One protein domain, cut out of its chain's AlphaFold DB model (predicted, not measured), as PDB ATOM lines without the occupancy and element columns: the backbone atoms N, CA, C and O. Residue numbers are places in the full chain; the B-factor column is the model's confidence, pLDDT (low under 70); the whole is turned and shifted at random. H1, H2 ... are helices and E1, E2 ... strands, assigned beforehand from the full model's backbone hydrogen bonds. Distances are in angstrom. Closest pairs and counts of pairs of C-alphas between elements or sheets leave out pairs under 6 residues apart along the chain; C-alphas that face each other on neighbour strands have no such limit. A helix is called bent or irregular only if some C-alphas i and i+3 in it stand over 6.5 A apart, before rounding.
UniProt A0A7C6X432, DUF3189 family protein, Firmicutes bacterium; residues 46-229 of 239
ATOM      1  N   LEU A  46     -25.214  12.785 -10.080       89.06
ATOM      2  CA  LEU A  46     -24.262  12.019 -10.886       89.06
ATOM      3  C   LEU A  46     -24.549  12.105 -12.392       89.06
ATOM      4  O   LEU A  46     -23.613  12.203 -13.178       89.06
ATOM      5  N   ALA A  47     -25.820  12.046 -12.794       89.44
ATOM      6  CA  ALA A  47     -26.196  12.124 -14.201       89.44
ATOM      7  C   ALA A  47     -25.832  13.482 -14.804       89.44
ATOM      8  O   ALA A  47     -25.201  13.527 -15.856       89.44
ATOM      9  N   MET A  48     -26.182  14.562 -14.094       90.06
ATOM     10  CA  MET A  48     -25.844  15.931 -14.492       90.06
ATOM     11  C   MET A  48     -24.334  16.096 -14.607       90.06
ATOM     12  O   MET A  48     -23.832  16.497 -15.650       90.06
ATOM     13  N   LYS A  49     -23.604  15.644 -13.584       93.00
ATOM     14  CA  LYS A  49     -22.146  15.703 -13.563       93.00
ATOM     15  C   LYS A  49     -21.509  14.982 -14.752       93.00
ATOM     16  O   LYS A  49     -20.611  15.531 -15.379       93.00
ATOM     17  N   VAL A  50     -21.980  13.777 -15.086       93.81
ATOM     18  CA  VAL A  50     -21.487  13.033 -16.259       93.81
ATOM     19  C   VAL A  50     -21.767  13.798 -17.549       93.81
ATOM     20  O   VAL A  50     -20.862  13.936 -18.365       93.81
ATOM     21  N   ALA A  51     -22.996  14.280 -17.736       92.06
ATOM     22  CA  ALA A  51     -23.382  15.003 -18.942       92.06
ATOM     23  C   ALA A  51     -22.535  16.267 -19.139       92.06
ATOM     24  O   ALA A  51     -21.944  16.441 -20.200       92.06
ATOM     25  N   GLU A  52     -22.406  17.094 -18.102       91.69
ATOM     26  CA  GLU A  52     -21.619  18.332 -18.125       91.69
ATOM     27  C   GLU A  52     -20.148  18.066 -18.450       91.69
ATOM     28  O   GLU A  52     -19.603  18.657 -19.379       91.69
ATOM     29  N   ASN A  53     -19.515  17.125 -17.744       94.56
ATOM     30  CA  ASN A  53     -18.090  16.857 -17.929       94.56
ATOM     31  C   ASN A  53     -17.794  16.196 -19.286       94.56
ATOM     32  O   ASN A  53     -16.729  16.416 -19.860       94.56
ATOM     33  N   VAL A  54     -18.708  15.370 -19.813       94.12
ATOM     34  CA  VAL A  54     -18.544  14.794 -21.156       94.12
ATOM     35  C   VAL A  54     -18.741  15.864 -22.233       94.12
ATOM     36  O   VAL A  54     -17.965  15.913 -23.185       94.12
ATOM     37  N   LEU A  55     -19.721  16.756 -22.078       91.38
ATOM     38  CA  LEU A  55     -19.890  17.887 -22.990       91.38
ATOM     39  C   LEU A  55     -18.667  18.801 -22.978       91.38
ATOM     40  O   LEU A  55     -18.207  19.189 -24.044       91.38
ATOM     41  N   GLU A  56     -18.095  19.090 -21.811       91.19
ATOM     42  CA  GLU A  56     -16.903  19.932 -21.689       91.19
ATOM     43  C   GLU A  56     -15.714  19.357 -22.471       91.19
ATOM     44  O   GLU A  56     -15.093  20.067 -23.266       91.19
ATOM     45  N   ILE A  57     -15.426  18.055 -22.340       91.94
ATOM     46  CA  ILE A  57     -14.350  17.434 -23.129       91.94
ATOM     47  C   ILE A  57     -14.685  17.380 -24.627       91.94
ATOM     48  O   ILE A  57     -13.774  17.423 -25.450       91.94
ATOM     49  N   CYS A  58     -15.957  17.319 -25.016       89.12
ATOM     50  CA  CYS A  58     -16.358  17.279 -26.423       89.12
ATOM     51  C   CYS A  58     -16.432  18.671 -27.081       89.12
ATOM     52  O   CYS A  58     -16.177  18.777 -28.277       89.12
ATOM     53  N   ALA A  59     -16.735  19.729 -26.325       81.75
ATOM     54  CA  ALA A  59     -17.028  21.076 -26.826       81.75
ATOM     55  C   ALA A  59     -15.824  22.042 -26.831       81.75
ATOM     56  O   ALA A  59     -16.008  23.240 -27.032       81.75
ATOM     57  N   PHE A  60     -14.602  21.551 -26.594       64.31
ATOM     58  CA  PHE A  60     -13.407  22.388 -26.420       64.31
ATOM     59  C   PHE A  60     -13.208  23.402 -27.572       64.31
ATOM     60  O   PHE A  60     -13.017  22.991 -28.721       64.31
ATOM     61  N   PRO A  61     -13.209  24.719 -27.292       52.62
ATOM     62  CA  PRO A  61     -13.059  25.738 -28.322       52.62
ATOM     63  C   PRO A  61     -11.618  25.764 -28.856       52.62
ATOM     64  O   PRO A  61     -10.667  25.889 -28.088       52.62
ATOM     65  N   GLY A  62     -11.458  25.667 -30.180       55.41
ATOM     66  CA  GLY A  62     -10.176  25.891 -30.870       55.41
ATOM     67  C   GLY A  62      -9.563  24.691 -31.600       55.41
ATOM     68  O   GLY A  62      -8.556  24.870 -32.281       55.41
ATOM     69  N   GLN A  63     -10.155  23.493 -31.526       56.25
ATOM     70  CA  GLN A  63      -9.713  22.324 -32.305       56.25
ATOM     71  C   GLN A  63     -10.763  21.933 -33.349       56.25
ATOM     72  O   GLN A  63     -11.940  21.785 -33.038       56.25
ATOM     73  N   THR A  64     -10.339  21.761 -34.601       57.09
ATOM     74  CA  THR A  64     -11.227  21.647 -35.771       57.09
ATOM     75  C   THR A  64     -11.838  20.264 -36.006       57.09
ATOM     76  O   THR A  64     -12.578  20.119 -36.971       57.09
ATOM     77  N   ARG A  65     -11.576  19.268 -35.150       69.69
ATOM     78  CA  ARG A  65     -12.269  17.961 -35.075       69.69
ATOM     79  C   ARG A  65     -11.685  17.170 -33.907       69.69
ATOM     80  O   ARG A  65     -10.508  16.814 -33.948       69.69
ATOM     81  N   ARG A  66     -12.468  16.880 -32.866       83.12
ATOM     82  CA  ARG A  66     -11.981  16.111 -31.706       83.12
ATOM     83  C   ARG A  66     -12.451  14.662 -31.785       83.12
ATOM     84  O   ARG A  66     -13.632  14.404 -31.980       83.12
ATOM     85  N   ARG A  67     -11.535  13.711 -31.601       91.94
ATOM     86  CA  ARG A  67     -11.852  12.283 -31.447       91.94
ATOM     87  C   ARG A  67     -11.710  11.885 -29.995       91.94
ATOM     88  O   ARG A  67     -10.672  12.158 -29.386       91.94
ATOM     89  N   VAL A  68     -12.732  11.247 -29.448       95.25
ATOM     90  CA  VAL A  68     -12.803  10.900 -28.033       95.25
ATOM     91  C   VAL A  68     -13.270   9.456 -27.881       95.25
ATOM     92  O   VAL A  68     -14.306   9.060 -28.409       95.25
ATOM     93  N   VAL A  69     -12.529   8.671 -27.106       97.19
ATOM     94  CA  VAL A  69     -12.921   7.325 -26.680       97.19
ATOM     95  C   VAL A  69     -13.046   7.323 -25.163       97.19
ATOM     96  O   VAL A  69     -12.105   7.656 -24.450       97.19
ATOM     97  N   ILE A  70     -14.206   6.935 -24.645       97.75
ATOM     98  CA  ILE A  70     -14.486   6.872 -23.211       97.75
ATOM     99  C   ILE A  70     -14.784   5.429 -22.829       97.75
ATOM    100  O   ILE A  70     -15.776   4.848 -23.263       97.75
ATOM    101  N   TYR A  71     -13.972   4.860 -21.945       96.88
ATOM    102  CA  TYR A  71     -14.281   3.588 -21.307       96.88
ATOM    103  C   TYR A  71     -15.114   3.818 -20.052       96.88
ATOM    104  O   TYR A  71     -14.656   4.436 -19.089       96.88
ATOM    105  N   ALA A  72     -16.336   3.289 -20.039       95.00
ATOM    106  CA  ALA A  72     -17.273   3.453 -18.937       95.00
ATOM    107  C   ALA A  72     -17.367   2.183 -18.081       95.00
ATOM    108  O   ALA A  72     -17.542   1.061 -18.569       95.00
ATOM    109  N   CYS A  73     -17.283   2.354 -16.763       92.00
ATOM    110  CA  CYS A  73     -17.605   1.307 -15.801       92.00
ATOM    111  C   CYS A  73     -18.415   1.870 -14.628       92.00
ATOM    112  O   CYS A  73     -18.922   2.985 -14.680       92.00
ATOM    113  N   TYR A  74     -18.585   1.081 -13.567       88.94
ATOM    114  CA  TYR A  74     -19.347   1.513 -12.400       88.94
ATOM    115  C   TYR A  74     -18.687   2.701 -11.671       88.94
ATOM    116  O   TYR A  74     -19.290   3.762 -11.561       88.94
ATOM    117  N   ALA A  75     -17.448   2.541 -11.194       85.88
ATOM    118  CA  ALA A  75     -16.786   3.546 -10.354       85.88
ATOM    119  C   ALA A  75     -15.743   4.403 -11.082       85.88
ATOM    120  O   ALA A  75     -15.312   5.412 -10.542       85.88
ATOM    121  N   GLY A  76     -15.322   4.015 -12.287       87.25
ATOM    122  CA  GLY A  76     -14.273   4.722 -13.019       87.25
ATOM    123  C   GLY A  76     -12.845   4.405 -12.556       87.25
ATOM    124  O   GLY A  76     -11.933   5.102 -12.975       87.25
ATOM    125  N   THR A  77     -12.646   3.387 -11.709       87.25
ATOM    126  CA  THR A  77     -11.387   3.121 -10.975       87.25
ATOM    127  C   THR A  77     -10.577   1.925 -11.472       87.25
ATOM    128  O   THR A  77      -9.384   1.839 -11.203       87.25
ATOM    129  N   HIS A  78     -11.235   0.951 -12.111       89.56
ATOM    130  CA  HIS A  78     -10.659  -0.381 -12.341       89.56
ATOM    131  C   HIS A  78     -10.746  -0.800 -13.804       89.56
ATOM    132  O   HIS A  78      -9.786  -0.626 -14.539       89.56
ATOM    133  N   SER A  79     -11.887  -1.334 -14.260       90.75
ATOM    134  CA  SER A  79     -11.992  -1.850 -15.633       90.75
ATOM    135  C   SER A  79     -11.933  -0.772 -16.701       90.75
ATOM    136  O   SER A  79     -11.363  -1.020 -17.754       90.75
ATOM    137  N   SER A  80     -12.503   0.406 -16.446       93.56
ATOM    138  CA  SER A  80     -12.409   1.535 -17.372       93.56
ATOM    139  C   SER A  80     -10.971   2.028 -17.497       93.56
ATOM    140  O   SER A  80     -10.495   2.213 -18.608       93.56
ATOM    141  N   VAL A  81     -10.268   2.168 -16.367       94.06
ATOM    142  CA  VAL A  81      -8.851   2.551 -16.320       94.06
ATOM    143  C   VAL A  81      -7.987   1.515 -17.027       94.06
ATOM    144  O   VAL A  81      -7.172   1.879 -17.868       94.06
ATOM    145  N   LEU A  82      -8.196   0.227 -16.750       93.88
ATOM    146  CA  LEU A  82      -7.452  -0.852 -17.391       93.88
ATOM    147  C   LEU A  82      -7.704  -0.901 -18.902       93.88
ATOM    148  O   LEU A  82      -6.749  -0.987 -19.665       93.88
ATOM    149  N   ALA A  83      -8.960  -0.822 -19.348       94.81
ATOM    150  CA  ALA A  83      -9.290  -0.827 -20.773       94.81
ATOM    151  C   ALA A  83      -8.692   0.387 -21.499       94.81
ATOM    152  O   ALA A  83      -8.090   0.223 -22.555       94.81
ATOM    153  N   ALA A  84      -8.784   1.575 -20.899       96.38
ATOM    154  CA  ALA A  84      -8.166   2.783 -21.431       96.38
ATOM    155  C   ALA A  84      -6.634   2.678 -21.474       96.38
ATOM    156  O   ALA A  84      -6.029   3.043 -22.473       96.38
ATOM    157  N   SER A  85      -6.013   2.117 -20.433       95.94
ATOM    158  CA  SER A  85      -4.562   1.898 -20.377       95.94
ATOM    159  C   SER A  85      -4.097   0.910 -21.447       95.94
ATOM    160  O   SER A  85      -3.093   1.148 -22.106       95.94
ATOM    161  N   ILE A  86      -4.848  -0.176 -21.670       95.12
ATOM    162  CA  ILE A  86      -4.591  -1.116 -22.769       95.12
ATOM    163  C   ILE A  86      -4.712  -0.402 -24.119       95.12
ATOM    164  O   ILE A  86      -3.873  -0.617 -24.986       95.12
ATOM    165  N   HIS A  87      -5.737   0.436 -24.296       96.31
ATOM    166  CA  HIS A  87      -5.979   1.169 -25.539       96.31
ATOM    167  C   HIS A  87      -4.794   2.051 -25.932       96.31
ATOM    168  O   HIS A  87      -4.391   2.042 -27.090       96.31
ATOM    169  N   VAL A  88      -4.211   2.771 -24.974       96.06
ATOM    170  CA  VAL A  88      -3.070   3.664 -25.232       96.06
ATOM    171  C   VAL A  88      -1.706   2.965 -25.110       96.06
ATOM    172  O   VAL A  88      -0.678   3.629 -25.140       96.06
ATOM    173  N   GLY A  89      -1.678   1.635 -24.965       93.75
ATOM    174  CA  GLY A  89      -0.436   0.852 -24.956       93.75
ATOM    175  C   GLY A  89       0.347   0.855 -23.638       93.75
ATOM    176  O   GLY A  89       1.528   0.547 -23.643       93.75
ATOM    177  N   LEU A  90      -0.276   1.171 -22.498       91.62
ATOM    178  CA  LEU A  90       0.393   1.182 -21.183       91.62
ATOM    179  C   LEU A  90       0.480  -0.199 -20.508       91.62
ATOM    180  O   LEU A  90       1.079  -0.321 -19.443       91.62
ATOM    181  N   LEU A  91      -0.156  -1.233 -21.070       88.81
ATOM    182  CA  LEU A  91      -0.150  -2.585 -20.501       88.81
ATOM    183  C   LEU A  91       0.557  -3.581 -21.429       88.81
ATOM    184  O   LEU A  91      -0.091  -4.296 -22.208       88.81
ATOM    185  N   ASP A  92       1.873  -3.670 -21.253       79.00
ATOM    186  CA  ASP A  92       2.752  -4.608 -21.948       79.00
ATOM    187  C   ASP A  92       3.015  -5.893 -21.149       79.00
ATOM    188  O   ASP A  92       2.610  -6.055 -19.991       79.00
ATOM    189  N   GLY A  93       3.666  -6.860 -21.802       64.81
ATOM    190  CA  GLY A  93       4.030  -8.149 -21.217       64.81
ATOM    191  C   GLY A  93       5.042  -7.993 -20.084       64.81
ATOM    192  O   GLY A  93       6.239  -8.059 -20.316       64.81
ATOM    193  N   GLY A  94       4.555  -7.799 -18.860       70.00
ATOM    194  CA  GLY A  94       5.391  -7.651 -17.663       70.00
ATOM    195  C   GLY A  94       4.865  -6.612 -16.677       70.00
ATOM    196  O   GLY A  94       5.085  -6.769 -15.482       70.00
ATOM    197  N   CYS A  95       4.097  -5.627 -17.152       82.81
ATOM    198  CA  CYS A  95       3.545  -4.568 -16.311       82.81
ATOM    199  C   CYS A  95       2.608  -5.128 -15.231       82.81
ATOM    200  O   CYS A  95       1.743  -5.977 -15.505       82.81
ATOM    201  N   ASP A  96       2.750  -4.631 -14.003       87.38
ATOM    202  CA  ASP A  96       1.743  -4.848 -12.973       87.38
ATOM    203  C   ASP A  96       0.558  -3.905 -13.228       87.38
ATOM    204  O   ASP A  96       0.709  -2.698 -13.382       87.38
ATOM    205  N   ILE A  97      -0.656  -4.459 -13.243       89.44
ATOM    206  CA  ILE A  97      -1.896  -3.677 -13.361       89.44
ATOM    207  C   ILE A  97      -1.998  -2.664 -12.216       89.44
ATOM    208  O   ILE A  97      -2.563  -1.587 -12.397       89.44
ATOM    209  N   CYS A  98      -1.443  -2.990 -11.048       87.69
ATOM    210  CA  CYS A  98      -1.387  -2.071  -9.924       87.69
ATOM    211  C   CYS A  98      -0.563  -0.811 -10.216       87.69
ATOM    212  O   CYS A  98      -0.828   0.203  -9.582       87.69
ATOM    213  N   GLU A  99       0.395  -0.839 -11.140       90.31
ATOM    214  CA  GLU A  99       1.242   0.313 -11.477       90.31
ATOM    215  C   GLU A  99       0.611   1.230 -12.530       90.31
ATOM    216  O   GLU A  99       1.118   2.321 -12.784       90.31
ATOM    217  N   LEU A 100      -0.520   0.825 -13.119       91.06
ATOM    218  CA  LEU A 100      -1.202   1.639 -14.114       91.06
ATOM    219  C   LEU A 100      -1.678   2.978 -13.521       91.06
ATOM    220  O   LEU A 100      -2.217   3.009 -12.403       91.06
ATOM    221  N   PRO A 101      -1.575   4.079 -14.287       89.56
ATOM    222  CA  PRO A 101      -2.103   5.373 -13.878       89.56
ATOM    223  C   PRO A 101      -3.576   5.282 -13.476       89.56
ATOM    224  O   PRO A 101      -4.378   4.638 -14.151       89.56
ATOM    225  N   TYR A 102      -3.942   5.943 -12.376       90.31
ATOM    226  CA  TYR A 102      -5.307   6.013 -11.838       90.31
ATOM    227  C   TYR A 102      -5.923   4.687 -11.359       90.31
ATOM    228  O   TYR A 102      -7.061   4.690 -10.870       90.31
ATOM    229  N   PHE A 103      -5.208   3.560 -11.448       90.25
ATOM    230  CA  PHE A 103      -5.736   2.266 -11.029       90.25
ATOM    231  C   PHE A 103      -5.957   2.229  -9.516       90.25
ATOM    232  O   PHE A 103      -5.016   2.352  -8.735       90.25
ATOM    233  N   ASP A 104      -7.216   2.055  -9.107       87.06
ATOM    234  CA  ASP A 104      -7.645   2.070  -7.699       87.06
ATOM    235  C   ASP A 104      -7.320   3.377  -6.938       87.06
ATOM    236  O   ASP A 104      -7.331   3.404  -5.712       87.06
ATOM    237  N   GLN A 105      -7.049   4.478  -7.649       86.94
ATOM    238  CA  GLN A 105      -6.718   5.777  -7.038       86.94
ATOM    239  C   GLN A 105      -7.919   6.728  -6.950       86.94
ATOM    240  O   GLN A 105      -7.861   7.725  -6.237       86.94
ATOM    241  N   ARG A 106      -9.006   6.439  -7.676       85.12
ATOM    242  CA  ARG A 106     -10.167   7.337  -7.778       85.12
ATOM    243  C   ARG A 106     -11.221   7.056  -6.700       85.12
ATOM    244  O   ARG A 106     -11.533   5.906  -6.386       85.12
ATOM    245  N   GLY A 107     -11.791   8.118  -6.142       81.00
ATOM    246  CA  GLY A 107     -12.794   8.085  -5.077       81.00
ATOM    247  C   GLY A 107     -14.238   8.214  -5.569       81.00
ATOM    248  O   GLY A 107     -14.517   8.324  -6.762       81.00
ATOM    249  N   LEU A 108     -15.191   8.238  -4.626       79.75
ATOM    250  CA  LEU A 108     -16.604   8.514  -4.943       79.75
ATOM    251  C   LEU A 108     -16.802   9.911  -5.547       79.75
ATOM    252  O   LEU A 108     -17.662  10.082  -6.407       79.75
ATOM    253  N   THR A 109     -16.010  10.893  -5.115       86.38
ATOM    254  CA  THR A 109     -16.042  12.270  -5.626       86.38
ATOM    255  C   THR A 109     -15.637  12.359  -7.090       86.38
ATOM    256  O   THR A 109     -16.089  13.264  -7.783       86.38
ATOM    257  N   ASP A 110     -14.850  11.405  -7.581       89.25
ATOM    258  CA  ASP A 110     -14.380  11.374  -8.967       89.25
ATOM    259  C   ASP A 110     -15.370  10.666  -9.895       89.25
ATOM    260  O   ASP A 110     -15.224  10.713 -11.119       89.25
ATOM    261  N   MET A 111     -16.393  10.013  -9.334       91.06
ATOM    262  CA  MET A 111     -17.461   9.423 -10.125       91.06
ATOM    263  C   MET A 111     -18.170  10.525 -10.919       91.06
ATOM    264  O   MET A 111     -18.461  11.610 -10.407       91.06
ATOM    265  N   GLY A 112     -18.414  10.236 -12.192       92.75
ATOM    266  CA  GLY A 112     -18.977  11.170 -13.153       92.75
ATOM    267  C   GLY A 112     -18.002  12.137 -13.819       92.75
ATOM    268  O   GLY A 112     -18.415  12.842 -14.728       92.75
ATOM    269  N   VAL A 113     -16.722  12.137 -13.439       95.62
ATOM    270  CA  VAL A 113     -15.682  12.931 -14.112       95.62
ATOM    271  C   VAL A 113     -14.892  12.009 -15.052       95.62
ATOM    272  O   VAL A 113     -14.362  10.994 -14.590       95.62
ATOM    273  N   PRO A 114     -14.794  12.268 -16.363       96.25
ATOM    274  CA  PRO A 114     -13.858  11.563 -17.231       96.25
ATOM    275  C   PRO A 114     -12.418  11.905 -16.827       96.25
ATOM    276  O   PRO A 114     -12.080  13.073 -16.679       96.25
ATOM    277  N   VAL A 115     -11.557  10.901 -16.652       96.19
ATOM    278  CA  VAL A 115     -10.111  11.127 -16.467       96.19
ATOM    279  C   VAL A 115      -9.388  10.819 -17.764       96.19
ATOM    280  O   VAL A 115      -9.660   9.787 -18.377       96.19
ATOM    281  N   PHE A 116      -8.501  11.714 -18.185       96.50
ATOM    282  CA  PHE A 116      -7.675  11.522 -19.370       96.50
ATOM    283  C   PHE A 116      -6.577  10.493 -19.090       96.50
ATOM    284  O   PHE A 116      -5.900  10.578 -18.068       96.50
ATOM    285  N   ILE A 117      -6.423   9.518 -19.984       96.44
ATOM    286  CA  ILE A 117      -5.437   8.438 -19.852       96.44
ATOM    287  C   ILE A 117      -4.302   8.605 -20.863       96.44
ATOM    288  O   ILE A 117      -3.147   8.361 -20.530       96.44
ATOM    289  N   GLY A 118      -4.613   9.042 -22.083       95.94
ATOM    290  CA  GLY A 118      -3.618   9.264 -23.125       95.94
ATOM    291  C   GLY A 118      -4.248   9.470 -24.497       95.94
ATOM    292  O   GLY A 118      -5.470   9.553 -24.630       95.94
ATOM    293  N   VAL A 119      -3.400   9.544 -25.517       95.81
ATOM    294  CA  VAL A 119      -3.809   9.613 -26.924       95.81
ATOM    295  C   VAL A 119      -3.486   8.277 -27.579       95.81
ATOM    296  O   VAL A 119      -2.418   7.715 -27.341       95.81
ATOM    297  N   ASP A 120      -4.418   7.750 -28.363       95.69
ATOM    298  CA  ASP A 120      -4.210   6.513 -29.109       95.69
ATOM    299  C   ASP A 120      -3.331   6.727 -30.367       95.69
ATOM    300  O   ASP A 120      -3.047   7.868 -30.751       95.69
ATOM    301  N   PRO A 121      -2.905   5.652 -31.060       94.31
ATOM    302  CA  PRO A 121      -2.096   5.765 -32.281       94.31
ATOM    303  C   PRO A 121      -2.764   6.512 -33.456       94.31
ATOM    304  O   PRO A 121      -2.094   6.856 -34.433       94.31
ATOM    305  N   PHE A 122      -4.076   6.758 -33.396       93.19
ATOM    306  CA  PHE A 122      -4.866   7.423 -34.437       93.19
ATOM    307  C   PHE A 122      -5.269   8.864 -34.062       93.19
ATOM    308  O   PHE A 122      -5.955   9.542 -34.835       93.19
ATOM    309  N   GLY A 123      -4.799   9.361 -32.914       91.88
ATOM    310  CA  GLY A 123      -5.027  10.724 -32.436       91.88
ATOM    311  C   GLY A 123      -6.299  10.908 -31.601       91.88
ATOM    312  O   GLY A 123      -6.653  12.048 -31.288       91.88
ATOM    313  N   ALA A 124      -7.005   9.837 -31.232       93.94
ATOM    314  CA  ALA A 124      -8.152   9.932 -30.337       93.94
ATOM    315  C   ALA A 124      -7.720  10.052 -28.876       93.94
ATOM    316  O   ALA A 124      -6.835   9.350 -28.391       93.94
ATOM    317  N   HIS A 125      -8.385  10.949 -28.155       95.56
ATOM    318  CA  HIS A 125      -8.175  11.138 -26.729       95.56
ATOM    319  C   HIS A 125      -8.951  10.075 -25.958       95.56
ATOM    320  O   HIS A 125     -10.166   9.943 -26.117       95.56
ATOM    321  N   VAL A 126      -8.255   9.339 -25.100       97.56
ATOM    322  CA  VAL A 126      -8.815   8.201 -24.377       97.56
ATOM    323  C   VAL A 126      -9.046   8.569 -22.918       97.56
ATOM    324  O   VAL A 126      -8.150   9.059 -22.228       97.56
ATOM    325  N   TYR A 127     -10.256   8.291 -22.435       97.75
ATOM    326  CA  TYR A 127     -10.699   8.603 -21.082       97.75
ATOM    327  C   TYR A 127     -11.263   7.380 -20.359       97.75
ATOM    328  O   TYR A 127     -11.820   6.463 -20.967       97.75
ATOM    329  N   ALA A 128     -11.199   7.406 -19.028       96.81
ATOM    330  CA  ALA A 128     -11.908   6.476 -18.157       96.81
ATOM    331  C   ALA A 128     -13.002   7.198 -17.349       96.81
ATOM    332  O   ALA A 128     -12.769   8.247 -16.746       96.81
ATOM    333  N   LEU A 129     -14.199   6.607 -17.292       96.69
ATOM    334  CA  LEU A 129     -15.385   7.198 -16.668       96.69
ATOM    335  C   LEU A 129     -16.116   6.204 -15.753       96.69
ATOM    336  O   LEU A 129     -16.234   5.011 -16.048       96.69
ATOM    337  N   GLY A 130     -16.628   6.709 -14.629       93.94
ATOM    338  CA  GLY A 130     -17.541   5.995 -13.736       93.94
ATOM    339  C   GLY A 130     -18.967   6.522 -13.862       93.94
ATOM    340  O   GLY A 130     -19.216   7.662 -13.480       93.94
ATOM    341  N   THR A 131     -19.894   5.699 -14.357       91.69
ATOM    342  CA  THR A 131     -21.306   6.068 -14.602       91.69
ATOM    343  C   THR A 131     -22.264   5.580 -13.510       91.69
ATOM    344  O   THR A 131     -23.484   5.706 -13.631       91.69
ATOM    345  N   GLY A 132     -21.738   4.996 -12.427       88.31
ATOM    346  CA  GLY A 132     -22.526   4.484 -11.309       88.31
ATOM    347  C   GLY A 132     -23.565   3.458 -11.756       88.31
ATOM    348  O   GLY A 132     -23.381   2.740 -12.737       88.31
ATOM    349  N   TRP A 133     -24.687   3.365 -11.052       85.62
ATOM    350  CA  TRP A 133     -25.753   2.405 -11.370       85.62
ATOM    351  C   TRP A 133     -26.474   2.720 -12.686       85.62
ATOM    352  O   TRP A 133     -27.072   1.824 -13.269       85.62
ATOM    353  N   LEU A 134     -26.374   3.966 -13.161       85.38
ATOM    354  CA  LEU A 134     -27.123   4.470 -14.312       85.38
ATOM    355  C   LEU A 134     -26.704   3.811 -15.627       85.38
ATOM    356  O   LEU A 134     -27.571   3.535 -16.444       85.38
ATOM    357  N   SER A 135     -25.416   3.482 -15.791       88.50
ATOM    358  CA  SER A 135     -24.909   2.626 -16.878       88.50
ATOM    359  C   SER A 135     -25.404   3.038 -18.278       88.50
ATOM    360  O   SER A 135     -25.387   4.220 -18.608       88.50
ATOM    361  N   ALA A 136     -25.851   2.065 -19.084       90.06
ATOM    362  CA  ALA A 136     -26.269   2.239 -20.466       90.06
ATOM    363  C   ALA A 136     -27.336   3.337 -20.657       90.06
ATOM    364  O   ALA A 136     -27.106   4.180 -21.513       90.06
ATOM    365  N   PRO A 137     -28.429   3.431 -19.866       89.75
ATOM    366  CA  PRO A 137     -29.362   4.558 -19.963       89.75
ATOM    367  C   PRO A 137     -28.697   5.941 -19.952       89.75
ATOM    368  O   PRO A 137     -29.000   6.770 -20.802       89.75
ATOM    369  N   LEU A 138     -27.758   6.178 -19.030       91.38
ATOM    370  CA  LEU A 138     -27.028   7.445 -18.972       91.38
ATOM    371  C   LEU A 138     -26.048   7.587 -20.140       91.38
ATOM    372  O   LEU A 138     -25.995   8.633 -20.769       91.38
ATOM    373  N   GLU A 139     -25.276   6.544 -20.435       93.06
ATOM    374  CA  GLU A 139     -24.278   6.562 -21.511       93.06
ATOM    375  C   GLU A 139     -24.924   6.809 -22.885       93.06
ATOM    376  O   GLU A 139     -24.392   7.567 -23.693       93.06
ATOM    377  N   HIS A 140     -26.098   6.224 -23.133       92.38
ATOM    378  CA  HIS A 140     -26.896   6.464 -24.328       92.38
ATOM    379  C   HIS A 140     -27.408   7.896 -24.406       92.38
ATOM    380  O   HIS A 140     -27.285   8.517 -25.456       92.38
ATOM    381  N   ALA A 141     -27.945   8.416 -23.306       91.62
ATOM    382  CA  ALA A 141     -28.472   9.771 -23.253       91.62
ATOM    383  C   ALA A 141     -27.361  10.819 -23.454       91.62
ATOM    384  O   ALA A 141     -27.556  11.808 -24.151       91.62
ATOM    385  N   VAL A 142     -26.163  10.563 -22.920       92.75
ATOM    386  CA  VAL A 142     -24.968  11.392 -23.148       92.75
ATOM    387  C   VAL A 142     -24.526  11.352 -24.611       92.75
ATOM    388  O   VAL A 142     -24.149  12.391 -25.137       92.75
ATOM    389  N   CYS A 143     -24.603  10.197 -25.286       92.50
ATOM    390  CA  CYS A 143     -24.338  10.126 -26.727       92.50
ATOM    391  C   CYS A 143     -25.291  11.041 -27.506       92.50
ATOM    392  O   CYS A 143     -24.827  11.878 -28.273       92.50
ATOM    393  N   ASP A 144     -26.598  10.935 -27.246       91.12
ATOM    394  CA  ASP A 144     -27.606  11.796 -27.870       91.12
ATOM    395  C   ASP A 144     -27.325  13.280 -27.597       91.12
ATOM    396  O   ASP A 144     -27.433  14.117 -28.487       91.12
ATOM    397  N   LEU A 145     -26.936  13.611 -26.363       90.31
ATOM    398  CA  LEU A 145     -26.604  14.975 -25.959       90.31
ATOM    399  C   LEU A 145     -25.412  15.529 -26.748       90.31
ATOM    400  O   LEU A 145     -25.464  16.650 -27.246       90.31
ATOM    401  N   VAL A 146     -24.339  14.743 -26.851       91.31
ATOM    402  CA  VAL A 146     -23.116  15.130 -27.559       91.31
ATOM    403  C   VAL A 146     -23.388  15.280 -29.048       91.31
ATOM    404  O   VAL A 146     -22.914  16.236 -29.648       91.31
ATOM    405  N   GLU A 147     -24.180  14.393 -29.641       88.88
ATOM    406  CA  GLU A 147     -24.537  14.478 -31.057       88.88
ATOM    407  C   GLU A 147     -25.344  15.743 -31.382       88.88
ATOM    408  O   GLU A 147     -25.143  16.364 -32.427       88.88
ATOM    409  N   LEU A 148     -26.205  16.175 -30.458       88.19
ATOM    410  CA  LEU A 148     -26.962  17.419 -30.585       88.19
ATOM    411  C   LEU A 148     -26.107  18.670 -30.341       88.19
ATOM    412  O   LEU A 148     -26.257  19.668 -31.050       88.19
ATOM    413  N   ALA A 149     -25.242  18.644 -29.324       86.94
ATOM    414  CA  ALA A 149     -24.523  19.824 -28.842       86.94
ATOM    415  C   ALA A 149     -23.175  20.055 -29.537       86.94
ATOM    416  O   ALA A 149     -22.764  21.197 -29.745       86.94
ATOM    417  N   CYS A 150     -22.472  18.985 -29.902       86.06
ATOM    418  CA  CYS A 150     -21.101  19.030 -30.391       86.06
ATOM    419  C   CYS A 150     -21.054  18.578 -31.852       86.06
ATOM    420  O   CYS A 150     -21.004  17.392 -32.164       86.06
ATOM    421  N   ARG A 151     -21.028  19.542 -32.775       76.38
ATOM    422  CA  ARG A 151     -21.078  19.242 -34.214       76.38
ATOM    423  C   ARG A 151     -19.774  18.677 -34.775       76.38
ATOM    424  O   ARG A 151     -19.829  17.983 -35.780       76.38
ATOM    425  N   ASP A 152     -18.628  18.935 -34.152       82.56
ATOM    426  CA  ASP A 152     -17.307  18.586 -34.701       82.56
ATOM    427  C   ASP A 152     -16.552  17.554 -33.847       82.56
ATOM    428  O   ASP A 152     -15.322  17.571 -33.754       82.56
ATOM    429  N   VAL A 153     -17.290  16.629 -33.223       88.31
ATOM    430  CA  VAL A 153     -16.722  15.554 -32.399       88.31
ATOM    431  C   VAL A 153     -17.054  14.171 -32.960       88.31
ATOM    432  O   VAL A 153     -18.158  13.916 -33.439       88.31
ATOM    433  N   SER A 154     -16.090  13.258 -32.885       91.56
ATOM    434  CA  SER A 154     -16.311  11.816 -33.004       91.56
ATOM    435  C   SER A 154     -16.142  11.206 -31.621       91.56
ATOM    436  O   SER A 154     -15.095  11.380 -30.992       91.56
ATOM    437  N   LEU A 155     -17.178  10.542 -31.117       94.12
ATOM    438  CA  LEU A 155     -17.215  10.034 -29.749       94.12
ATOM    439  C   LEU A 155     -17.544   8.544 -29.748       94.12
ATOM    440  O   LEU A 155     -18.477   8.101 -30.404       94.12
ATOM    441  N   CYS A 156     -16.823   7.774 -28.940       95.38
ATOM    442  CA  CYS A 156     -17.135   6.382 -28.662       95.38
ATOM    443  C   CYS A 156     -17.199   6.172 -27.157       95.38
ATOM    444  O   CYS A 156     -16.185   6.296 -26.473       95.38
ATOM    445  N   ILE A 157     -18.362   5.784 -26.640       96.06
ATOM    446  CA  ILE A 157     -18.493   5.314 -25.260       96.06
ATOM    447  C   ILE A 157     -18.517   3.785 -25.267       96.06
ATOM    448  O   ILE A 157     -19.464   3.170 -25.753       96.06
ATOM    449  N   CYS A 158     -17.480   3.159 -24.712       95.38
ATOM    450  CA  CYS A 158     -17.373   1.710 -24.581       95.38
ATOM    451  C   CYS A 158     -17.657   1.271 -23.140       95.38
ATOM    452  O   CYS A 158     -16.858   1.488 -22.221       95.38
ATOM    453  N   ALA A 159     -18.792   0.609 -22.933       94.00
ATOM    454  CA  ALA A 159     -19.180   0.060 -21.645       94.00
ATOM    455  C   ALA A 159     -18.414  -1.241 -21.358       94.00
ATOM    456  O   ALA A 159     -18.681  -2.288 -21.944       94.00
ATOM    457  N   VAL A 160     -17.489  -1.214 -20.394       90.75
ATOM    458  CA  VAL A 160     -16.656  -2.380 -20.015       90.75
ATOM    459  C   VAL A 160     -17.088  -3.031 -18.701       90.75
ATOM    460  O   VAL A 160     -16.378  -3.837 -18.099       90.75
ATOM    461  N   ARG A 161     -18.285  -2.693 -18.224       81.75
ATOM    462  CA  ARG A 161     -18.849  -3.205 -16.968       81.75
ATOM    463  C   ARG A 161     -19.178  -4.694 -17.017       81.75
ATOM    464  O   ARG A 161     -18.940  -5.389 -16.034       81.75
ATOM    465  N   GLY A 162     -19.716  -5.171 -18.141       66.62
ATOM    466  CA  GLY A 162     -20.128  -6.567 -18.323       66.62
ATOM    467  C   GLY A 162     -18.964  -7.560 -18.385       66.62
ATOM    468  O   GLY A 162     -19.180  -8.760 -18.287       66.62
ATOM    469  N   LEU A 163     -17.726  -7.071 -18.505       65.69
ATOM    470  CA  LEU A 163     -16.529  -7.908 -18.528       65.69
ATOM    471  C   LEU A 163     -16.072  -8.367 -17.137       65.69
ATOM    472  O   LEU A 163     -15.202  -9.227 -17.058       65.69
ATOM    473  N   LEU A 164     -16.618  -7.830 -16.040       64.69
ATOM    474  CA  LEU A 164     -16.241  -8.178 -14.663       64.69
ATOM    475  C   LEU A 164     -17.249  -9.134 -14.014       64.69
ATOM    476  O   LEU A 164     -18.450  -8.872 -14.018       64.69
ATOM    477  N   ASP A 165     -16.743 -10.199 -13.383       53.38
ATOM    478  CA  ASP A 165     -17.586 -11.155 -12.658       53.38
ATOM    479  C   ASP A 165     -18.108 -10.536 -11.364       53.38
ATOM    480  O   ASP A 165     -17.461  -9.691 -10.735       53.38
ATOM    481  N   PHE A 166     -19.272 -11.009 -10.926       47.81
ATOM    482  CA  PHE A 166     -19.931 -10.591  -9.690       47.81
ATOM    483  C   PHE A 166     -19.005 -10.646  -8.459       47.81
ATOM    484  O   PHE A 166     -19.069  -9.765  -7.608       47.81
ATOM    485  N   GLN A 167     -18.054 -11.586  -8.410       44.47
ATOM    486  CA  GLN A 167     -17.052 -11.686  -7.338       44.47
ATOM    487  C   GLN A 167     -16.108 -10.471  -7.254       44.47
ATOM    488  O   GLN A 167     -15.762 -10.045  -6.156       44.47
ATOM    489  N   ALA A 168     -15.750  -9.843  -8.379       48.94
ATOM    490  CA  ALA A 168     -14.982  -8.595  -8.376       48.94
ATOM    491  C   ALA A 168     -15.855  -7.380  -8.002       48.94
ATOM    492  O   ALA A 168     -15.365  -6.419  -7.409       48.94
ATOM    493  N   ARG A 169     -17.167  -7.446  -8.284       53.22
ATOM    494  CA  ARG A 169     -18.156  -6.440  -7.849       53.22
ATOM    495  C   ARG A 169     -18.347  -6.478  -6.329       53.22
ATOM    496  O   ARG A 169     -18.404  -5.420  -5.712       53.22
ATOM    497  N   VAL A 170     -18.368  -7.677  -5.737       50.97
ATOM    498  CA  VAL A 170     -18.415  -7.889  -4.281       50.97
ATOM    499  C   VAL A 170     -17.079  -7.526  -3.632       50.97
ATOM    500  O   VAL A 170     -17.088  -6.735  -2.702       50.97
ATOM    501  N   GLY A 171     -15.934  -7.974  -4.162       49.06
ATOM    502  CA  GLY A 171     -14.604  -7.632  -3.628       49.06
ATOM    503  C   GLY A 171     -14.311  -6.124  -3.606       49.06
ATOM    504  O   GLY A 171     -13.776  -5.604  -2.627       49.06
ATOM    505  N   GLY A 172     -14.747  -5.388  -4.634       49.91
ATOM    506  CA  GLY A 172     -14.684  -3.923  -4.661       49.91
ATOM    507  C   GLY A 172     -15.667  -3.227  -3.706       49.91
ATOM    508  O   GLY A 172     -15.505  -2.036  -3.436       49.91
ATOM    509  N   PHE A 173     -16.679  -3.934  -3.199       51.22
ATOM    510  CA  PHE A 173     -17.616  -3.450  -2.182       51.22
ATOM    511  C   PHE A 173     -17.108  -3.764  -0.761       51.22
ATOM    512  O   PHE A 173     -17.101  -2.876   0.092       51.22
ATOM    513  N   THR A 174     -16.575  -4.968  -0.515       48.75
ATOM    514  CA  THR A 174     -15.975  -5.357   0.775       48.75
ATOM    515  C   THR A 174     -14.669  -4.621   1.072       48.75
ATOM    516  O   THR A 174     -14.506  -4.137   2.190       48.75
ATOM    517  N   SER A 175     -13.780  -4.423   0.087       49.72
ATOM    518  CA  SER A 175     -12.530  -3.656   0.282       49.72
ATOM    519  C   SER A 175     -12.795  -2.219   0.762       49.72
ATOM    520  O   SER A 175     -12.088  -1.688   1.618       49.72
ATOM    521  N   ARG A 176     -13.890  -1.607   0.282       52.09
ATOM    522  CA  ARG A 176     -14.281  -0.231   0.630       52.09
ATOM    523  C   ARG A 176     -15.017  -0.109   1.966       52.09
ATOM    524  O   ARG A 176     -14.902   0.927   2.614       52.09
ATOM    525  N   ARG A 177     -15.737  -1.145   2.415       47.88
ATOM    526  CA  ARG A 177     -16.423  -1.137   3.721       47.88
ATOM    527  C   ARG A 177     -15.497  -1.539   4.879       47.88
ATOM    528  O   ARG A 177     -15.711  -1.059   5.988       47.88
ATOM    529  N   CYS A 178     -14.469  -2.356   4.624       47.06
ATOM    530  CA  CYS A 178     -13.638  -2.983   5.665       47.06
ATOM    531  C   CYS A 178     -12.227  -2.379   5.857       47.06
ATOM    532  O   CYS A 178     -11.457  -2.935   6.632       47.06
ATOM    533  N   ARG A 179     -11.863  -1.266   5.190       46.19
ATOM    534  CA  ARG A 179     -10.542  -0.585   5.308       46.19
ATOM    535  C   ARG A 179      -9.300  -1.468   5.031       46.19
ATOM    536  O   ARG A 179      -8.181  -1.068   5.332       46.19
ATOM    537  N   LEU A 180      -9.464  -2.627   4.392       45.03
ATOM    538  CA  LEU A 180      -8.383  -3.541   3.990       45.03
ATOM    539  C   LEU A 180      -7.959  -3.272   2.536       45.03
ATOM    540  O   LEU A 180      -8.162  -4.088   1.642       45.03
ATOM    541  N   VAL A 181      -7.389  -2.089   2.302       52.03
ATOM    542  CA  VAL A 181      -7.065  -1.570   0.958       52.03
ATOM    543  C   VAL A 181      -5.931  -2.363   0.282       52.03
ATOM    544  O   VAL A 181      -5.922  -2.527  -0.935       52.03
ATOM    545  N   PHE A 182      -5.005  -2.924   1.065       49.19
ATOM    546  CA  PHE A 182      -3.777  -3.531   0.542       49.19
ATOM    547  C   PHE A 182      -3.970  -4.903  -0.150       49.19
ATOM    548  O   PHE A 182      -3.559  -5.041  -1.303       49.19
ATOM    549  N   PRO A 183      -4.649  -5.913   0.442       58.97
ATOM    550  CA  PRO A 183      -4.899  -7.176  -0.264       58.97
ATOM    551  C   PRO A 183      -5.983  -7.048  -1.348       58.97
ATOM    552  O   PRO A 183      -5.960  -7.780  -2.340       58.97
ATOM    553  N   GLY A 184      -6.921  -6.105  -1.195       67.06
ATOM    554  CA  GLY A 184      -8.012  -5.892  -2.148       67.06
ATOM    555  C   GLY A 184      -7.521  -5.467  -3.532       67.06
ATOM    556  O   GLY A 184      -7.989  -6.001  -4.540       67.06
ATOM    557  N   ARG A 185      -6.530  -4.567  -3.586       77.62
ATOM    558  CA  ARG A 185      -5.958  -4.045  -4.835       77.62
ATOM    559  C   ARG A 185      -5.325  -5.140  -5.694       77.62
ATOM    560  O   ARG A 185      -5.691  -5.284  -6.859       77.62
ATOM    561  N   HIS A 186      -4.451  -5.965  -5.112       79.38
ATOM    562  CA  HIS A 186      -3.802  -7.065  -5.836       79.38
ATOM    563  C   HIS A 186      -4.789  -8.169  -6.241       79.38
ATOM    564  O   HIS A 186      -4.658  -8.749  -7.320       79.38
ATOM    565  N   LEU A 187      -5.821  -8.431  -5.432       78.75
ATOM    566  CA  LEU A 187      -6.866  -9.397  -5.780       78.75
ATOM    567  C   LEU A 187      -7.683  -8.930  -6.993       78.75
ATOM    568  O   LEU A 187      -7.933  -9.709  -7.917       78.75
ATOM    569  N   ILE A 188      -8.066  -7.650  -7.025       79.50
ATOM    570  CA  ILE A 188      -8.777  -7.054  -8.163       79.50
ATOM    571  C   ILE A 188      -7.876  -7.043  -9.400       79.50
ATOM    572  O   ILE A 188      -8.323  -7.464 -10.466       79.50
ATOM    573  N   ALA A 189      -6.612  -6.634  -9.261       85.00
ATOM    574  CA  ALA A 189      -5.630  -6.644 -10.342       85.00
ATOM    575  C   ALA A 189      -5.442  -8.051 -10.933       85.00
ATOM    576  O   ALA A 189      -5.552  -8.229 -12.143       85.00
ATOM    577  N   SER A 190      -5.271  -9.077 -10.096       83.69
ATOM    578  CA  SER A 190      -5.169 -10.476 -10.533       83.69
ATOM    579  C   SER A 190      -6.435 -10.950 -11.262       83.69
ATOM    580  O   SER A 190      -6.368 -11.550 -12.340       83.69
ATOM    581  N   SER A 191      -7.615 -10.611 -10.734       81.94
ATOM    582  CA  SER A 191      -8.891 -10.937 -11.381       81.94
ATOM    583  C   SER A 191      -9.030 -10.272 -12.754       81.94
ATOM    584  O   SER A 191      -9.440 -10.911 -13.725       81.94
ATOM    585  N   LEU A 192      -8.627  -9.008 -12.853       86.06
ATOM    586  CA  LEU A 192      -8.616  -8.249 -14.095       86.06
ATOM    587  C   LEU A 192      -7.581  -8.766 -15.093       86.06
ATOM    588  O   LEU A 192      -7.885  -8.812 -16.282       86.06
ATOM    589  N   ARG A 193      -6.414  -9.231 -14.632       87.94
ATOM    590  CA  ARG A 193      -5.367  -9.814 -15.484       87.94
ATOM    591  C   ARG A 193      -5.898 -10.987 -16.300       87.94
ATOM    592  O   ARG A 193      -5.660 -11.056 -17.501       87.94
ATOM    593  N   ARG A 194      -6.722 -11.845 -15.687       85.69
ATOM    594  CA  ARG A 194      -7.407 -12.956 -16.377       85.69
ATOM    595  C   ARG A 194      -8.396 -12.487 -17.451       85.69
ATOM    596  O   ARG A 194      -8.671 -13.218 -18.395       85.69
ATOM    597  N   LYS A 195      -8.923 -11.267 -17.326       86.75
ATOM    598  CA  LYS A 195      -9.895 -10.659 -18.248       86.75
ATOM    599  C   LYS A 195      -9.252  -9.774 -19.318       86.75
ATOM    600  O   LYS A 195      -9.956  -9.358 -20.239       86.75
ATOM    601  N   VAL A 196      -7.939  -9.533 -19.260       89.75
ATOM    602  CA  VAL A 196      -7.199  -8.739 -20.259       89.75
ATOM    603  C   VAL A 196      -7.448  -9.213 -21.697       89.75
ATOM    604  O   VAL A 196      -7.705  -8.350 -22.534       89.75
ATOM    605  N   PRO A 197      -7.474 -10.523 -22.027       88.69
ATOM    606  CA  PRO A 197      -7.769 -10.959 -23.394       88.69
ATOM    607  C   PRO A 197      -9.147 -10.501 -23.892       88.69
ATOM    608  O   PRO A 197      -9.288 -10.095 -25.043       88.69
ATOM    609  N   HIS A 198     -10.162 -10.507 -23.024       87.75
ATOM    610  CA  HIS A 198     -11.494 -10.016 -23.375       87.75
ATOM    611  C   HIS A 198     -11.524  -8.490 -23.503       87.75
ATOM    612  O   HIS A 198     -12.157  -7.969 -24.419       87.75
ATOM    613  N   MET A 199     -10.805  -7.772 -22.633       89.81
ATOM    614  CA  MET A 199     -10.663  -6.318 -22.749       89.81
ATOM    615  C   MET A 199      -9.962  -5.920 -24.044       89.81
ATOM    616  O   MET A 199     -10.432  -5.014 -24.719       89.81
ATOM    617  N   ARG A 200      -8.903  -6.637 -24.441       92.19
ATOM    618  CA  ARG A 200      -8.193  -6.406 -25.706       92.19
ATOM    619  C   ARG A 200      -9.114  -6.525 -26.922       92.19
ATOM    620  O   ARG A 200      -8.963  -5.742 -27.848       92.19
ATOM    621  N   ARG A 201     -10.116  -7.416 -26.904       90.56
ATOM    622  CA  ARG A 201     -11.130  -7.489 -27.978       90.56
ATOM    623  C   ARG A 201     -11.993  -6.227 -28.043       90.56
ATOM    624  O   ARG A 201     -12.129  -5.645 -29.111       90.56
ATOM    625  N   ALA A 202     -12.528  -5.776 -26.907       91.19
ATOM    626  CA  ALA A 202     -13.314  -4.541 -26.851       91.19
ATOM    627  C   ALA A 202     -12.483  -3.310 -27.255       91.19
ATOM    628  O   ALA A 202     -12.965  -2.437 -27.977       91.19
ATOM    629  N   VAL A 203     -11.221  -3.267 -26.821       94.62
ATOM    630  CA  VAL A 203     -10.257  -2.231 -27.202       94.62
ATOM    631  C   VAL A 203      -9.984  -2.256 -28.701       94.62
ATOM    632  O   VAL A 203     -10.027  -1.204 -29.324       94.62
ATOM    633  N   SER A 204      -9.802  -3.437 -29.298       93.69
ATOM    634  CA  SER A 204      -9.598  -3.581 -30.741       93.69
ATOM    635  C   SER A 204     -10.751  -2.986 -31.551       93.69
ATOM    636  O   SER A 204     -10.493  -2.303 -32.532       93.69
ATOM    637  N   CYS A 205     -12.008  -3.179 -31.132       91.81
ATOM    638  CA  CYS A 205     -13.153  -2.553 -31.802       91.81
ATOM    639  C   CYS A 205     -13.128  -1.019 -31.703       91.81
ATOM    640  O   CYS A 205     -13.517  -0.337 -32.643       91.81
ATOM    641  N   CYS A 206     -12.674  -0.471 -30.572       93.50
ATOM    642  CA  CYS A 206     -12.559   0.980 -30.398       93.50
ATOM    643  C   CYS A 206     -11.392   1.560 -31.211       93.50
ATOM    644  O   CYS A 206     -11.521   2.648 -31.756       93.50
ATOM    645  N   LEU A 207     -10.272   0.836 -31.305       94.00
ATOM    646  CA  LEU A 207      -9.127   1.214 -32.137       94.00
ATOM    647  C   LEU A 207      -9.484   1.189 -33.626       94.00
ATOM    648  O   LEU A 207      -9.138   2.122 -34.336       94.00
ATOM    649  N   ASP A 208     -10.219   0.174 -34.078       92.25
ATOM    650  CA  ASP A 208     -10.727   0.086 -35.454       92.25
ATOM    651  C   ASP A 208     -11.735   1.203 -35.785       92.25
ATOM    652  O   ASP A 208     -11.816   1.691 -36.908       92.25
ATOM    653  N   LEU A 209     -12.513   1.653 -34.799       90.56
ATOM    654  CA  LEU A 209     -13.360   2.833 -34.955       90.56
ATOM    655  C   LEU A 209     -12.519   4.119 -35.046       90.56
ATOM    656  O   LEU A 209     -12.765   4.971 -35.897       90.56
ATOM    657  N   SER A 210     -11.500   4.236 -34.196       90.94
ATOM    658  CA  SER A 210     -10.595   5.383 -34.168       90.94
ATOM    659  C   SER A 210      -9.775   5.523 -35.456       90.94
ATOM    660  O   SER A 210      -9.647   6.629 -35.989       90.94
ATOM    661  N   SER A 211      -9.299   4.409 -36.026       91.06
ATOM    662  CA  SER A 211      -8.624   4.402 -37.328       91.06
ATOM    663  C   SER A 211      -9.552   4.891 -38.437       91.06
ATOM    664  O   SER A 211      -9.179   5.784 -39.193       91.06
ATOM    665  N   ARG A 212     -10.806   4.420 -38.464       88.94
ATOM    666  CA  ARG A 212     -11.819   4.890 -39.424       88.94
ATOM    667  C   ARG A 212     -12.079   6.392 -39.315       88.94
ATOM    668  O   ARG A 212     -12.263   7.056 -40.331       88.94
ATOM    669  N   TRP A 213     -12.075   6.964 -38.111       88.25
ATOM    670  CA  TRP A 213     -12.219   8.413 -37.942       88.25
ATOM    671  C   TRP A 213     -11.013   9.213 -38.439       88.25
ATOM    672  O   TRP A 213     -11.178  10.375 -38.822       88.25
ATOM    673  N   LYS A 214      -9.812   8.632 -38.397       83.62
ATOM    674  CA  LYS A 214      -8.605   9.220 -38.989       83.62
ATOM    675  C   LYS A 214      -8.673   9.177 -40.513       83.62
ATOM    676  O   LYS A 214      -8.451  10.196 -41.155       83.62
ATOM    677  N   ASP A 215      -9.069   8.045 -41.082       78.31
ATOM    678  CA  ASP A 215      -9.186   7.886 -42.537       78.31
ATOM    679  C   ASP A 215     -10.294   8.779 -43.127       78.31
ATOM    680  O   ASP A 215     -10.185   9.286 -44.243       78.31
ATOM    681  N   ASN A 216     -11.336   9.062 -42.338       73.31
ATOM    682  CA  ASN A 216     -12.446   9.940 -42.707       73.31
ATOM    683  C   ASN A 216     -12.206  11.430 -42.398       73.31
ATOM    684  O   ASN A 216     -13.162  12.211 -42.403       73.31
ATOM    685  N   GLU A 217     -10.961  11.874 -42.178       62.44
ATOM    686  CA  GLU A 217     -10.625  13.287 -41.911       62.44
ATOM    687  C   GLU A 217     -11.138  14.278 -42.973       62.44
ATOM    688  O   GLU A 217     -11.288  15.458 -42.663       62.44
ATOM    689  N   GLY A 218     -11.506  13.806 -44.171       54.66
ATOM    690  CA  GLY A 218     -12.116  14.599 -45.246       54.66
ATOM    691  C   GLY A 218     -13.631  14.431 -45.455       54.66
ATOM    692  O   GLY A 218     -14.210  15.178 -46.238       54.66
ATOM    693  N   GLN A 219     -14.303  13.492 -44.779       54.84
ATOM    694  CA  GLN A 219     -15.747  13.252 -44.947       54.84
ATOM    695  C   GLN A 219     -16.562  13.939 -43.837       54.84
ATOM    696  O   GLN A 219     -16.066  14.185 -42.737       54.84
ATOM    697  N   SER A 220     -17.826  14.283 -44.112       49.97
ATOM    698  CA  SER A 220     -18.733  14.919 -43.135       49.97
ATOM    699  C   SER A 220     -19.378  13.926 -42.160       49.97
ATOM    700  O   SER A 220     -20.185  14.329 -41.320       49.97
ATOM    701  N   LYS A 221     -19.089  12.626 -42.303       53.50
ATOM    702  CA  LYS A 221     -19.773  11.562 -41.567       53.50
ATOM    703  C   LYS A 221     -19.171  11.436 -40.168       53.50
ATOM    704  O   LYS A 221     -18.214  10.707 -39.932       53.50
ATOM    705  N   ARG A 222     -19.724  12.250 -39.271       68.06
ATOM    706  CA  ARG A 222     -19.468  12.273 -37.829       68.06
ATOM    707  C   ARG A 222     -20.153  11.071 -37.189       68.06
ATOM    708  O   ARG A 222     -21.223  10.670 -37.638       68.06
ATOM    709  N   GLU A 223     -19.538  10.505 -36.159       83.50
ATOM    710  CA  GLU A 223     -20.048   9.292 -35.528       83.50
ATOM    711  C   GLU A 223     -19.977   9.421 -34.008       83.50
ATOM    712  O   GLU A 223     -18.899   9.585 -33.430       83.50
ATOM    713  N   VAL A 224     -21.143   9.346 -33.370       89.31
ATOM    714  CA  VAL A 224     -21.263   9.130 -31.933       89.31
ATOM    715  C   VAL A 224     -21.737   7.696 -31.731       89.31
ATOM    716  O   VAL A 224     -22.856   7.325 -32.079       89.31
ATOM    717  N   VAL A 225     -20.862   6.859 -31.184       91.94
ATOM    718  CA  VAL A 225     -21.082   5.419 -31.053       91.94
ATOM    719  C   VAL A 225     -21.117   5.032 -29.585       91.94
ATOM    720  O   VAL A 225     -20.307   5.473 -28.771       91.94
ATOM    721  N   TRP A 226     -22.040   4.139 -29.246       93.50
ATOM    722  CA  TRP A 226     -22.005   3.433 -27.971       93.50
ATOM    723  C   TRP A 226     -21.762   1.951 -28.231       93.50
ATOM    724  O   TRP A 226     -22.459   1.349 -29.050       93.50
ATOM    725  N   LEU A 227     -20.798   1.366 -27.525       91.62
ATOM    726  CA  LEU A 227     -20.413  -0.034 -27.652       91.62
ATOM    727  C   LEU A 227     -20.565  -0.762 -26.319       91.62
ATOM    728  O   LEU A 227     -20.052  -0.327 -25.288       91.62
ATOM    729  N   ASP A 228     -21.177  -1.942 -26.361       89.31
ATOM    730  CA  ASP A 228     -21.122  -2.894 -25.256       89.31
ATOM    731  C   ASP A 228     -19.849  -3.742 -25.382       89.31
ATOM    732  O   ASP A 228     -19.783  -4.699 -26.160       89.31
ATOM    733  N   GLY A 229     -18.830  -3.413 -24.587       84.06
ATOM    734  CA  GLY A 229     -17.546  -4.112 -24.593       84.06
ATOM    735  C   GLY A 229     -17.658  -5.599 -24.245       84.06
ATOM    736  O   GLY A 229     -16.796  -6.384 -24.632       84.06
TER     737      GLY A 229
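Overview. This is residues 46 to 229 of the 239 residues of the protein "DUF3189 family protein" of Firmicutes bacterium (UniProt A0A7C6X432). A strongly twisted five-stranded sheet makes the middle layer, with H1 and H3 over one face and H2 and H5b, the longer arm of a bent helix, over the other. Beyond the sheet, towards one end of the longest axis, H4 and the other arm, H5a, make a helical hairpin. The printed part has 184 residues with five named helices and five named strands, in the order H1 E1 H2 E2 E3 H3 E4 H4 H5 E5. The sheet is mixed, in the order E2 E3 E1 E4 E5, and the class is mixed, helices and strands. The whole is compact, with a radius of gyration of the C-alphas of 16.0 A, and spans 51 by 36 by 25 A.

Along the chain. H1, residues 46 to 58, begins at C-alpha 46 at (-24.262, 12.019, -10.886) and is 18.2 A long from first to last C-alpha. E1 is residues 66 to 73, 22.4 A, and H2 is residues 79 to 87, 12.0 A. E2, residues 115 to 119, and E3, residues 125 to 130, follow. H3, residues 132 to 149, is 23.4 A long; it is irregular, with C-alphas 133 and 136 9.1 A apart, and has a kink of 52 degrees near residue 139. E4 is residues 153 to 159, 19.0 A, and H4 is residues 166 to 177, 16.8 A. H5, residues 181 to 215, was assigned as one helix by its hydrogen bonds but is bent: C-alphas 194 and 197 are 7.3 A apart. Its arms are H5a, residues 181 to 194, 20.7 A, and H5b, residues 197 to 215, 26.9 A, which begins at C-alpha 197 at (-7.769, -10.959, -23.394). E5, residues 224 to 228, ends at C-alpha 228 at (-21.122, -2.894, -25.256).

Arrangement. In the sheet, E2 and E5 are the edge strands. E2 and E3 form an antiparallel hairpin, with N 117 and O 126 2.9 A apart, within hydrogen-bond range. The other neighbours are parallel, and within hydrogen-bond range are N 71 and O 127 of E1 and E3 at 2.9 A, N 70 and O 156 of E1 and E4 at 2.8 A, and N 227 and O 157 of E5 and E4 at 2.9 A. E3, H3 and E4 form a split strand-helix-strand unit, with E1 between its two strands and a right-handed crossover; E4, H4, H5 and E5 form a strand-helix-strand unit, its strands parallel neighbours. The three layers are H1 and H3 on one face, the sheet, and H2 and H5b on the opposite face. H1 is over E1 at a height over the sheet of 9.3 A. H1 and H3 touch at a steep tilt of 39 degrees; their closest C-alphas, of Ala 51 and Val 142, are 5.8 A apart. H2 is over E3, at a height over the sheet of 7.4 A. It touches H5b, which touches H2 with its residues 199 to 207 alone, at a steep tilt of 54 degrees; the closest C-alphas, of His 87 and Val 203, are 5.7 A apart. H5b is over E4, at 10 degrees on the local plane, along the strands. H5a and H5b are about perpendicular, only just, at 71 degrees. H4 and H5a, neither on the sheet, touch at a shallow tilt of 16 degrees, opposite ways; their closest C-alphas, of Ser 175 and Gly 184, are 5.6 A apart. In H1, H2 and H5b every O i to N i+4 pair is within hydrogen-bond range; in H3 11 of 14 are, in H4 7 of 8 and in H5a 9 of 10.

Size, cuts and confidence. The two C-alphas farthest apart, of Cys 178 and Gly 218, are 53.9 A apart. The printed part has no cut. The link from H2 to E2, residues 88 to 114, is long and has no named element. The mean pLDDT of the printed part is 83.1; 36 residues are under 70, namely 60 to 65, 93, 162 to 184 and 217 to 222, and H4 has a mean of 50.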